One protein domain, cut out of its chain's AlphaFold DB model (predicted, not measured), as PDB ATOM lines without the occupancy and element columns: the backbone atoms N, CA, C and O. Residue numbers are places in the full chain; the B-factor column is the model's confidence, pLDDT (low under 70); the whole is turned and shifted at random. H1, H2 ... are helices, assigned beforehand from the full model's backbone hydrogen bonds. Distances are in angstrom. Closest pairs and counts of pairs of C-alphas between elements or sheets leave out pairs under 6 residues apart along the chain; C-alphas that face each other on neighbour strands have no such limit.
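This is residues 105 to 161 of the 166 residues of an uncharacterized protein of Streptococcus equi subsp. zooepidemicus (UniProt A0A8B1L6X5). Five short helices stand round the middle of a small rounded domain, with the two longest, H2 and H5, on different sides of it and few contacts from helix to helix. H1 lies at one end of the longest axis and H4 at the other; H4 and H5 make a helical hairpin, and H3 touches no helix. The 57 printed residues have H1, H2, H3, H4 and H5 in chain order, no named strand, and the class all helix. The whole is compact, with a radius of gyration of the C-alphas of 10.0 A and spans of 25 by 23 by 20 A.

H2, residues 118 to 126, is 12.2 A long and begins at C-alpha 118 (375.681, 269.567, 285.670). H5, residues 151 to 159, is 12.3 A long and ends at C-alpha 159 (393.693, 272.449, 282.793). H3 is residues 132 to 137, 10.3 A long; H4 is residues 140 to 145, 8.7 A; H1 is residues 105 to 108, 5.0 A, from C-alpha 105 (376.767, 265.207, 293.731).

H2 and H1 only just touch, with 3 pairs of C-alphas within 8 A, the closest those of Val 121 and Ala 108, 6.5 A apart. H2 and H4 are only just apart, their closest C-alphas 8.3 A from each other. H2 and H5 are apart. H5 touches H4, the closest C-alphas being those of Pro 151 and Leu 144, 6.9 A apart. This hairpin runs opposite ways at a steep tilt of 38 degrees, only just past shallow. H3 is apart from H1, H2, H4 and H5. Every O i to N i+4 pair is within hydrogen-bond range in H2, H4 and H5; H3 has 0 of 2, but 3 of 3 O i to N i+3 pairs, and H1 is too short for an i+4 pair.

The C-alphas farthest apart are those of Ala 106 and Ala 141, at 25.6 A. The printed part has no cut and no long link; the link from H1 to H2 is short and the other three are tight. Mean pLDDT of the printed part is 92.2, and no printed residue is under 70.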
ATOM      1  N   ASP A 105     376.494 263.904 293.120       88.88
ATOM      2  CA  ASP A 105     376.767 265.207 293.731       88.88
ATOM      3  C   ASP A 105     378.202 265.294 294.254       88.88
ATOM      4  O   ASP A 105     378.895 266.265 293.973       88.88
ATOM      5  N   ALA A 106     378.714 264.231 294.878       89.62
ATOM      6  CA  ALA A 106     380.107 264.194 295.316       89.62
ATOM      7  C   ALA A 106     381.101 264.223 294.147       89.62
ATOM      8  O   ALA A 106     382.166 264.827 294.245       89.62
ATOM      9  N   PHE A 107     380.751 263.608 293.011       89.88
ATOM     10  CA  PHE A 107     381.554 263.710 291.790       89.88
ATOM     11  C   PHE A 107     381.550 265.138 291.214       89.88
ATOM     12  O   PHE A 107     382.559 265.574 290.663       89.88
ATOM     13  N   ALA A 108     380.451 265.884 291.370       90.44
ATOM     14  CA  ALA A 108     380.350 267.273 290.923       90.44
ATOM     15  C   ALA A 108     381.191 268.247 291.771       90.44
ATOM     16  O   ALA A 108     381.589 269.295 291.270       90.44
ATOM     17  N   GLU A 109     381.477 267.913 293.029       90.88
ATOM     18  CA  GLU A 109     382.290 268.743 293.932       90.88
ATOM     19  C   GLU A 109     383.803 268.611 293.693       90.88
ATOM     20  O   GLU A 109     384.580 269.434 294.185       90.88
ATOM     21  N   LEU A 110     384.248 267.614 292.919       88.62
ATOM     22  CA  LEU A 110     385.661 267.452 292.574       88.62
ATOM     23  C   LEU A 110     386.179 268.684 291.830       88.62
ATOM     24  O   LEU A 110     385.575 269.113 290.852       88.62
ATOM     25  N   ALA A 111     387.351 269.193 292.223       87.75
ATOM     26  CA  ALA A 111     387.991 270.346 291.577       87.75
ATOM     27  C   ALA A 111     388.168 270.170 290.054       87.75
ATOM     28  O   ALA A 111     388.150 271.134 289.301       87.75
ATOM     29  N   GLU A 112     388.285 268.925 289.595       89.12
ATOM     30  CA  GLU A 112     388.398 268.574 288.180       89.12
ATOM     31  C   GLU A 112     387.113 268.818 287.380       89.12
ATOM     32  O   GLU A 112     387.169 269.159 286.196       89.12
ATOM     33  N   VAL A 113     385.957 268.652 288.026       89.38
ATOM     34  CA  VAL A 113     384.631 268.567 287.397       89.38
ATOM     35  C   VAL A 113     383.707 269.710 287.847       89.38
ATOM     36  O   VAL A 113     382.709 269.978 287.181       89.38
ATOM     37  N   SER A 114     384.056 270.440 288.908       86.25
ATOM     38  CA  SER A 114     383.237 271.494 289.524       86.25
ATOM     39  C   SER A 114     382.943 272.682 288.606       86.25
ATOM     40  O   SER A 114     381.896 273.317 288.722       86.25
ATOM     41  N   GLU A 115     383.819 272.961 287.641       89.31
ATOM     42  CA  GLU A 115     383.598 274.004 286.631       89.31
ATOM     43  C   GLU A 115     382.727 273.545 285.448       89.31
ATOM     44  O   GLU A 115     382.413 274.330 284.540       89.31
ATOM     45  N   LEU A 116     382.360 272.262 285.406       90.69
ATOM     46  CA  LEU A 116     381.544 271.700 284.340       90.69
ATOM     47  C   LEU A 116     380.055 271.862 284.633       90.69
ATOM     48  O   LEU A 116     379.573 271.830 285.760       90.69
ATOM     49  N   ARG A 117     379.282 272.002 283.557       92.44
ATOM     50  CA  ARG A 117     377.821 272.045 283.640       92.44
ATOM     51  C   ARG A 117     377.289 270.712 284.175       92.44
ATOM     52  O   ARG A 117     377.701 269.664 283.687       92.44
ATOM     53  N   ALA A 118     376.292 270.756 285.062       92.25
ATOM     54  CA  ALA A 118     375.681 269.567 285.670       92.25
ATOM     55  C   ALA A 118     375.207 268.503 284.655       92.25
ATOM     56  O   ALA A 118     375.307 267.311 284.928       92.25
ATOM     57  N   ASP A 119     374.747 268.918 283.470       93.94
ATOM     58  CA  ASP A 119     374.364 267.997 282.391       93.94
ATOM     59  C   ASP A 119     375.563 267.184 281.867       93.94
ATOM     60  O   ASP A 119     375.430 265.997 281.593       93.94
ATOM     61  N   ILE A 120     376.748 267.800 281.765       93.50
ATOM     62  CA  ILE A 120     377.986 267.118 281.353       93.50
ATOM     63  C   ILE A 120     378.431 266.151 282.449       93.50
ATOM     64  O   ILE A 120     378.814 265.023 282.153       93.50
ATOM     65  N   VAL A 121     378.340 266.571 283.712       93.00
ATOM     66  CA  VAL A 121     378.657 265.722 284.866       93.00
ATOM     67  C   VAL A 121     377.755 264.487 284.901       93.00
ATOM     68  O   VAL A 121     378.241 263.383 285.130       93.00
ATOM     69  N   ALA A 122     376.461 264.644 284.601       92.12
ATOM     70  CA  ALA A 122     375.529 263.526 284.481       92.12
ATOM     71  C   ALA A 122     375.949 262.544 283.376       92.12
ATOM     72  O   ALA A 122     376.029 261.347 283.630       92.12
ATOM     73  N   VAL A 123     376.304 263.050 282.190       94.44
ATOM     74  CA  VAL A 123     376.772 262.218 281.067       94.44
ATOM     75  C   VAL A 123     378.070 261.473 281.407       94.44
ATOM     76  O   VAL A 123     378.192 260.291 281.100       94.44
ATOM     77  N   LEU A 124     379.031 262.126 282.069       92.56
ATOM     78  CA  LEU A 124     380.273 261.483 282.524       92.56
ATOM     79  C   LEU A 124     379.989 260.381 283.556       92.56
ATOM     80  O   LEU A 124     380.560 259.292 283.481       92.56
ATOM     81  N   PHE A 125     379.061 260.636 284.478       93.06
ATOM     82  CA  PHE A 125     378.656 259.672 285.495       93.06
ATOM     83  C   PHE A 125     377.928 258.457 284.894       93.06
ATOM     84  O   PHE A 125     378.168 257.322 285.315       93.06
ATOM     85  N   GLU A 126     377.070 258.677 283.894       92.81
ATOM     86  CA  GLU A 126     376.404 257.627 283.108       92.81
ATOM     87  C   GLU A 126     377.403 256.807 282.283       92.81
ATOM     88  O   GLU A 126     377.271 255.586 282.198       92.81
ATOM     89  N   ALA A 127     378.449 257.449 281.753       91.56
ATOM     90  CA  ALA A 127     379.571 256.778 281.095       91.56
ATOM     91  C   ALA A 127     380.440 255.956 282.070       91.56
ATOM     92  O   ALA A 127     381.311 255.208 281.642       91.56
ATOM     93  N   GLY A 128     380.205 256.057 283.382       91.00
ATOM     94  CA  GLY A 128     380.942 255.316 284.407       91.00
ATOM     95  C   GLY A 128     382.202 256.024 284.905       91.00
ATOM     96  O   GLY A 128     382.944 255.457 285.708       91.00
ATOM     97  N   ILE A 129     382.431 257.273 284.495       91.94
ATOM     98  CA  ILE A 129     383.512 258.110 285.011       91.94
ATOM     99  C   ILE A 129     383.023 258.728 286.317       91.94
ATOM    100  O   ILE A 129     382.298 259.718 286.331       91.94
ATOM    101  N   ARG A 130     383.387 258.082 287.427       90.81
ATOM    102  CA  ARG A 130     382.991 258.491 288.787       90.81
ATOM    103  C   ARG A 130     384.158 258.992 289.633       90.81
ATOM    104  O   ARG A 130     383.991 259.237 290.821       90.81
ATOM    105  N   SER A 131     385.349 259.097 289.053       90.38
ATOM    106  CA  SER A 131     386.545 259.567 289.746       90.38
ATOM    107  C   SER A 131     387.556 260.163 288.774       90.38
ATOM    108  O   SER A 131     387.574 259.816 287.594       90.38
ATOM    109  N   ALA A 132     388.445 260.998 289.310       86.62
ATOM    110  CA  ALA A 132     389.621 261.521 288.620       86.62
ATOM    111  C   ALA A 132     390.442 260.425 287.924       86.62
ATOM    112  O   ALA A 132     390.812 260.508 286.754       86.62
ATOM    113  N   ALA A 133     390.672 259.325 288.644       89.12
ATOM    114  CA  ALA A 133     391.453 258.199 288.153       89.12
ATOM    115  C   ALA A 133     390.771 257.450 286.995       89.12
ATOM    116  O   ALA A 133     391.459 256.817 286.193       89.12
ATOM    117  N   ALA A 134     389.439 257.517 286.887       92.06
ATOM    118  CA  ALA A 134     388.704 256.855 285.813       92.06
ATOM    119  C   ALA A 134     389.005 257.481 284.441       92.06
ATOM    120  O   ALA A 134     389.002 256.767 283.441       92.06
ATOM    121  N   PHE A 135     389.351 258.773 284.376       91.81
ATOM    122  CA  PHE A 135     389.703 259.434 283.115       91.81
ATOM    123  C   PHE A 135     390.937 258.828 282.428       91.81
ATOM    124  O   PHE A 135     391.013 258.838 281.202       91.81
ATOM    125  N   SER A 136     391.846 258.202 283.180       92.75
ATOM    126  CA  SER A 136     393.022 257.508 282.632       92.75
ATOM    127  C   SER A 136     392.678 256.261 281.811       92.75
ATOM    128  O   SER A 136     393.526 255.747 281.082       92.75
ATOM    129  N   GLN A 137     391.457 255.735 281.940       93.12
ATOM    130  CA  GLN A 137     390.979 254.592 281.156       93.12
ATOM    131  C   GLN A 137     390.360 255.022 279.823       93.12
ATOM    132  O   GLN A 137     390.355 254.231 278.880       93.12
ATOM    133  N   TRP A 138     389.889 256.268 279.748       94.69
ATOM    134  CA  TRP A 138     389.177 256.833 278.608       94.69
ATOM    135  C   TRP A 138     390.117 257.621 277.697       94.69
ATOM    136  O   TRP A 138     391.058 258.280 278.153       94.69
ATOM    137  N   THR A 139     389.854 257.569 276.395       95.75
ATOM    138  CA  THR A 139     390.556 258.399 275.405       95.75
ATOM    139  C   THR A 139     389.821 259.719 275.168       95.75
ATOM    140  O   THR A 139     388.608 259.831 275.348       95.75
ATOM    141  N   GLU A 140     390.542 260.734 274.687       94.00
ATOM    142  CA  GLU A 140     389.938 262.027 274.319       94.00
ATOM    143  C   GLU A 140     388.853 261.884 273.246       94.00
ATOM    144  O   GLU A 140     387.866 262.618 273.251       94.00
ATOM    145  N   ALA A 141     389.022 260.922 272.336       93.88
ATOM    146  CA  ALA A 141     388.069 260.651 271.270       93.88
ATOM    147  C   ALA A 141     386.752 260.069 271.807       93.88
ATOM    148  O   ALA A 141     385.681 260.463 271.347       93.88
ATOM    149  N   GLU A 142     386.820 259.175 272.795       94.56
ATOM    150  CA  GLU A 142     385.632 258.597 273.434       94.56
ATOM    151  C   GLU A 142     384.849 259.659 274.206       94.56
ATOM    152  O   GLU A 142     383.626 259.722 274.091       94.56
ATOM    153  N   LEU A 143     385.541 260.554 274.917       93.44
ATOM    154  CA  LEU A 143     384.893 261.673 275.602       93.44
ATOM    155  C   LEU A 143     384.265 262.661 274.623       93.44
ATOM    156  O   LEU A 143     383.168 263.147 274.873       93.44
ATOM    157  N   LEU A 144     384.921 262.941 273.496       95.75
ATOM    158  CA  LEU A 144     384.380 263.820 272.456       95.75
ATOM    159  C   LEU A 144     383.132 263.221 271.786       95.75
ATOM    160  O   LEU A 144     382.267 263.966 271.328       95.75
ATOM    161  N   ALA A 145     383.016 261.892 271.744       95.69
ATOM    162  CA  ALA A 145     381.834 261.206 271.229       95.69
ATOM    163  C   ALA A 145     380.614 261.310 272.168       95.69
ATOM    164  O   ALA A 145     379.482 261.108 271.718       95.69
ATOM    165  N   LEU A 146     380.814 261.644 273.450       93.69
ATOM    166  CA  LEU A 146     379.724 261.821 274.407       93.69
ATOM    167  C   LEU A 146     378.919 263.096 274.113       93.69
ATOM    168  O   LEU A 146     379.439 264.158 273.759       93.69
ATOM    169  N   LYS A 147     377.599 263.002 274.293       93.50
ATOM    170  CA  LYS A 147     376.664 264.093 273.997       93.50
ATOM    171  C   LYS A 147     376.990 265.333 274.833       93.50
ATOM    172  O   LYS A 147     376.918 265.308 276.056       93.50
ATOM    173  N   GLY A 148     377.246 266.453 274.157       92.44
ATOM    174  CA  GLY A 148     377.450 267.750 274.811       92.44
ATOM    175  C   GLY A 148     378.864 267.978 275.349       92.44
ATOM    176  O   GLY A 148     379.132 269.057 275.877       92.44
ATOM    177  N   ILE A 149     379.775 267.020 275.170       94.94
ATOM    178  CA  ILE A 149     381.202 267.207 275.424       94.94
ATOM    179  C   ILE A 149     381.855 267.696 274.131       94.94
ATOM    180  O   ILE A 149     381.668 267.127 273.061       94.94
ATOM    181  N   GLY A 150     382.590 268.801 274.222       95.31
ATOM    182  CA  GLY A 150     383.330 269.370 273.100       95.31
ATOM    183  C   GLY A 150     384.812 269.543 273.426       95.31
ATOM    184  O   GLY A 150     385.215 269.359 274.576       95.31
ATOM    185  N   PRO A 151     385.627 269.977 272.449       94.44
ATOM    186  CA  PRO A 151     387.056 270.211 272.664       94.44
ATOM    187  C   PRO A 151     387.320 271.218 273.792       94.44
ATOM    188  O   PRO A 151     388.258 271.040 274.554       94.44
ATOM    189  N   ALA A 152     386.452 272.221 273.966       95.19
ATOM    190  CA  ALA A 152     386.555 273.177 275.068       95.19
ATOM    191  C   ALA A 152     386.410 272.512 276.448       95.19
ATOM    192  O   ALA A 152     387.119 272.867 277.382       95.19
ATOM    193  N   THR A 153     385.511 271.534 276.578       94.62
ATOM    194  CA  THR A 153     385.327 270.772 277.819       94.62
ATOM    195  C   THR A 153     386.558 269.919 278.115       94.62
ATOM    196  O   THR A 153     387.021 269.882 279.249       94.62
ATOM    197  N   ILE A 154     387.122 269.283 277.086       94.12
ATOM    198  CA  ILE A 154     388.334 268.462 277.204       94.12
ATOM    199  C   ILE A 154     389.538 269.328 277.606       94.12
ATOM    200  O   ILE A 154     390.317 268.920 278.460       94.12
ATOM    201  N   SER A 155     389.677 270.534 277.045       94.06
ATOM    202  CA  SER A 155     390.717 271.491 277.450       94.06
ATOM    203  C   SER A 155     390.611 271.868 278.925       94.06
ATOM    204  O   SER A 155     391.614 271.791 279.624       94.06
ATOM    205  N   LYS A 156     389.406 272.175 279.419       93.56
ATOM    206  CA  LYS A 156     389.184 272.482 280.842       93.56
ATOM    207  C   LYS A 156     389.545 271.318 281.760       93.56
ATOM    208  O   LYS A 156     390.220 271.508 282.759       93.56
ATOM    209  N   LEU A 157     389.150 270.097 281.393       92.69
ATOM    210  CA  LEU A 157     389.521 268.902 282.155       92.69
ATOM    211  C   LEU A 157     391.050 268.757 282.254       92.69
ATOM    212  O   LEU A 157     391.572 268.493 283.333       92.69
ATOM    213  N   LYS A 158     391.782 268.999 281.157       93.25
ATOM    214  CA  LYS A 158     393.257 268.989 281.164       93.25
ATOM    215  C   LYS A 158     393.853 270.105 282.020       93.25
ATOM    216  O   LYS A 158     394.835 269.864 282.713       93.25
ATOM    217  N   GLU A 159     393.282 271.306 281.963       93.62
ATOM    218  CA  GLU A 159     393.693 272.449 282.793       93.62
ATOM    219  C   GLU A 159     393.530 272.139 284.285       93.62
ATOM    220  O   GLU A 159     394.402 272.487 285.079       93.62
ATOM    221  N   ASN A 160     392.492 271.383 284.641       92.50
ATOM    222  CA  ASN A 160     392.247 270.943 286.011       92.50
ATOM    223  C   ASN A 160     393.091 269.724 286.439       92.50
ATOM    224  O   ASN A 160     392.934 269.239 287.557       92.50
ATOM    225  N   GLY A 161     393.994 269.226 285.584       89.81
ATOM    226  CA  GLY A 161     394.938 268.151 285.916       89.81
ATOM    227  C   GLY A 161     394.494 266.740 285.523       89.81
ATOM    228  O   GLY A 161     395.194 265.776 285.838       89.81
TER     229      GLY A 161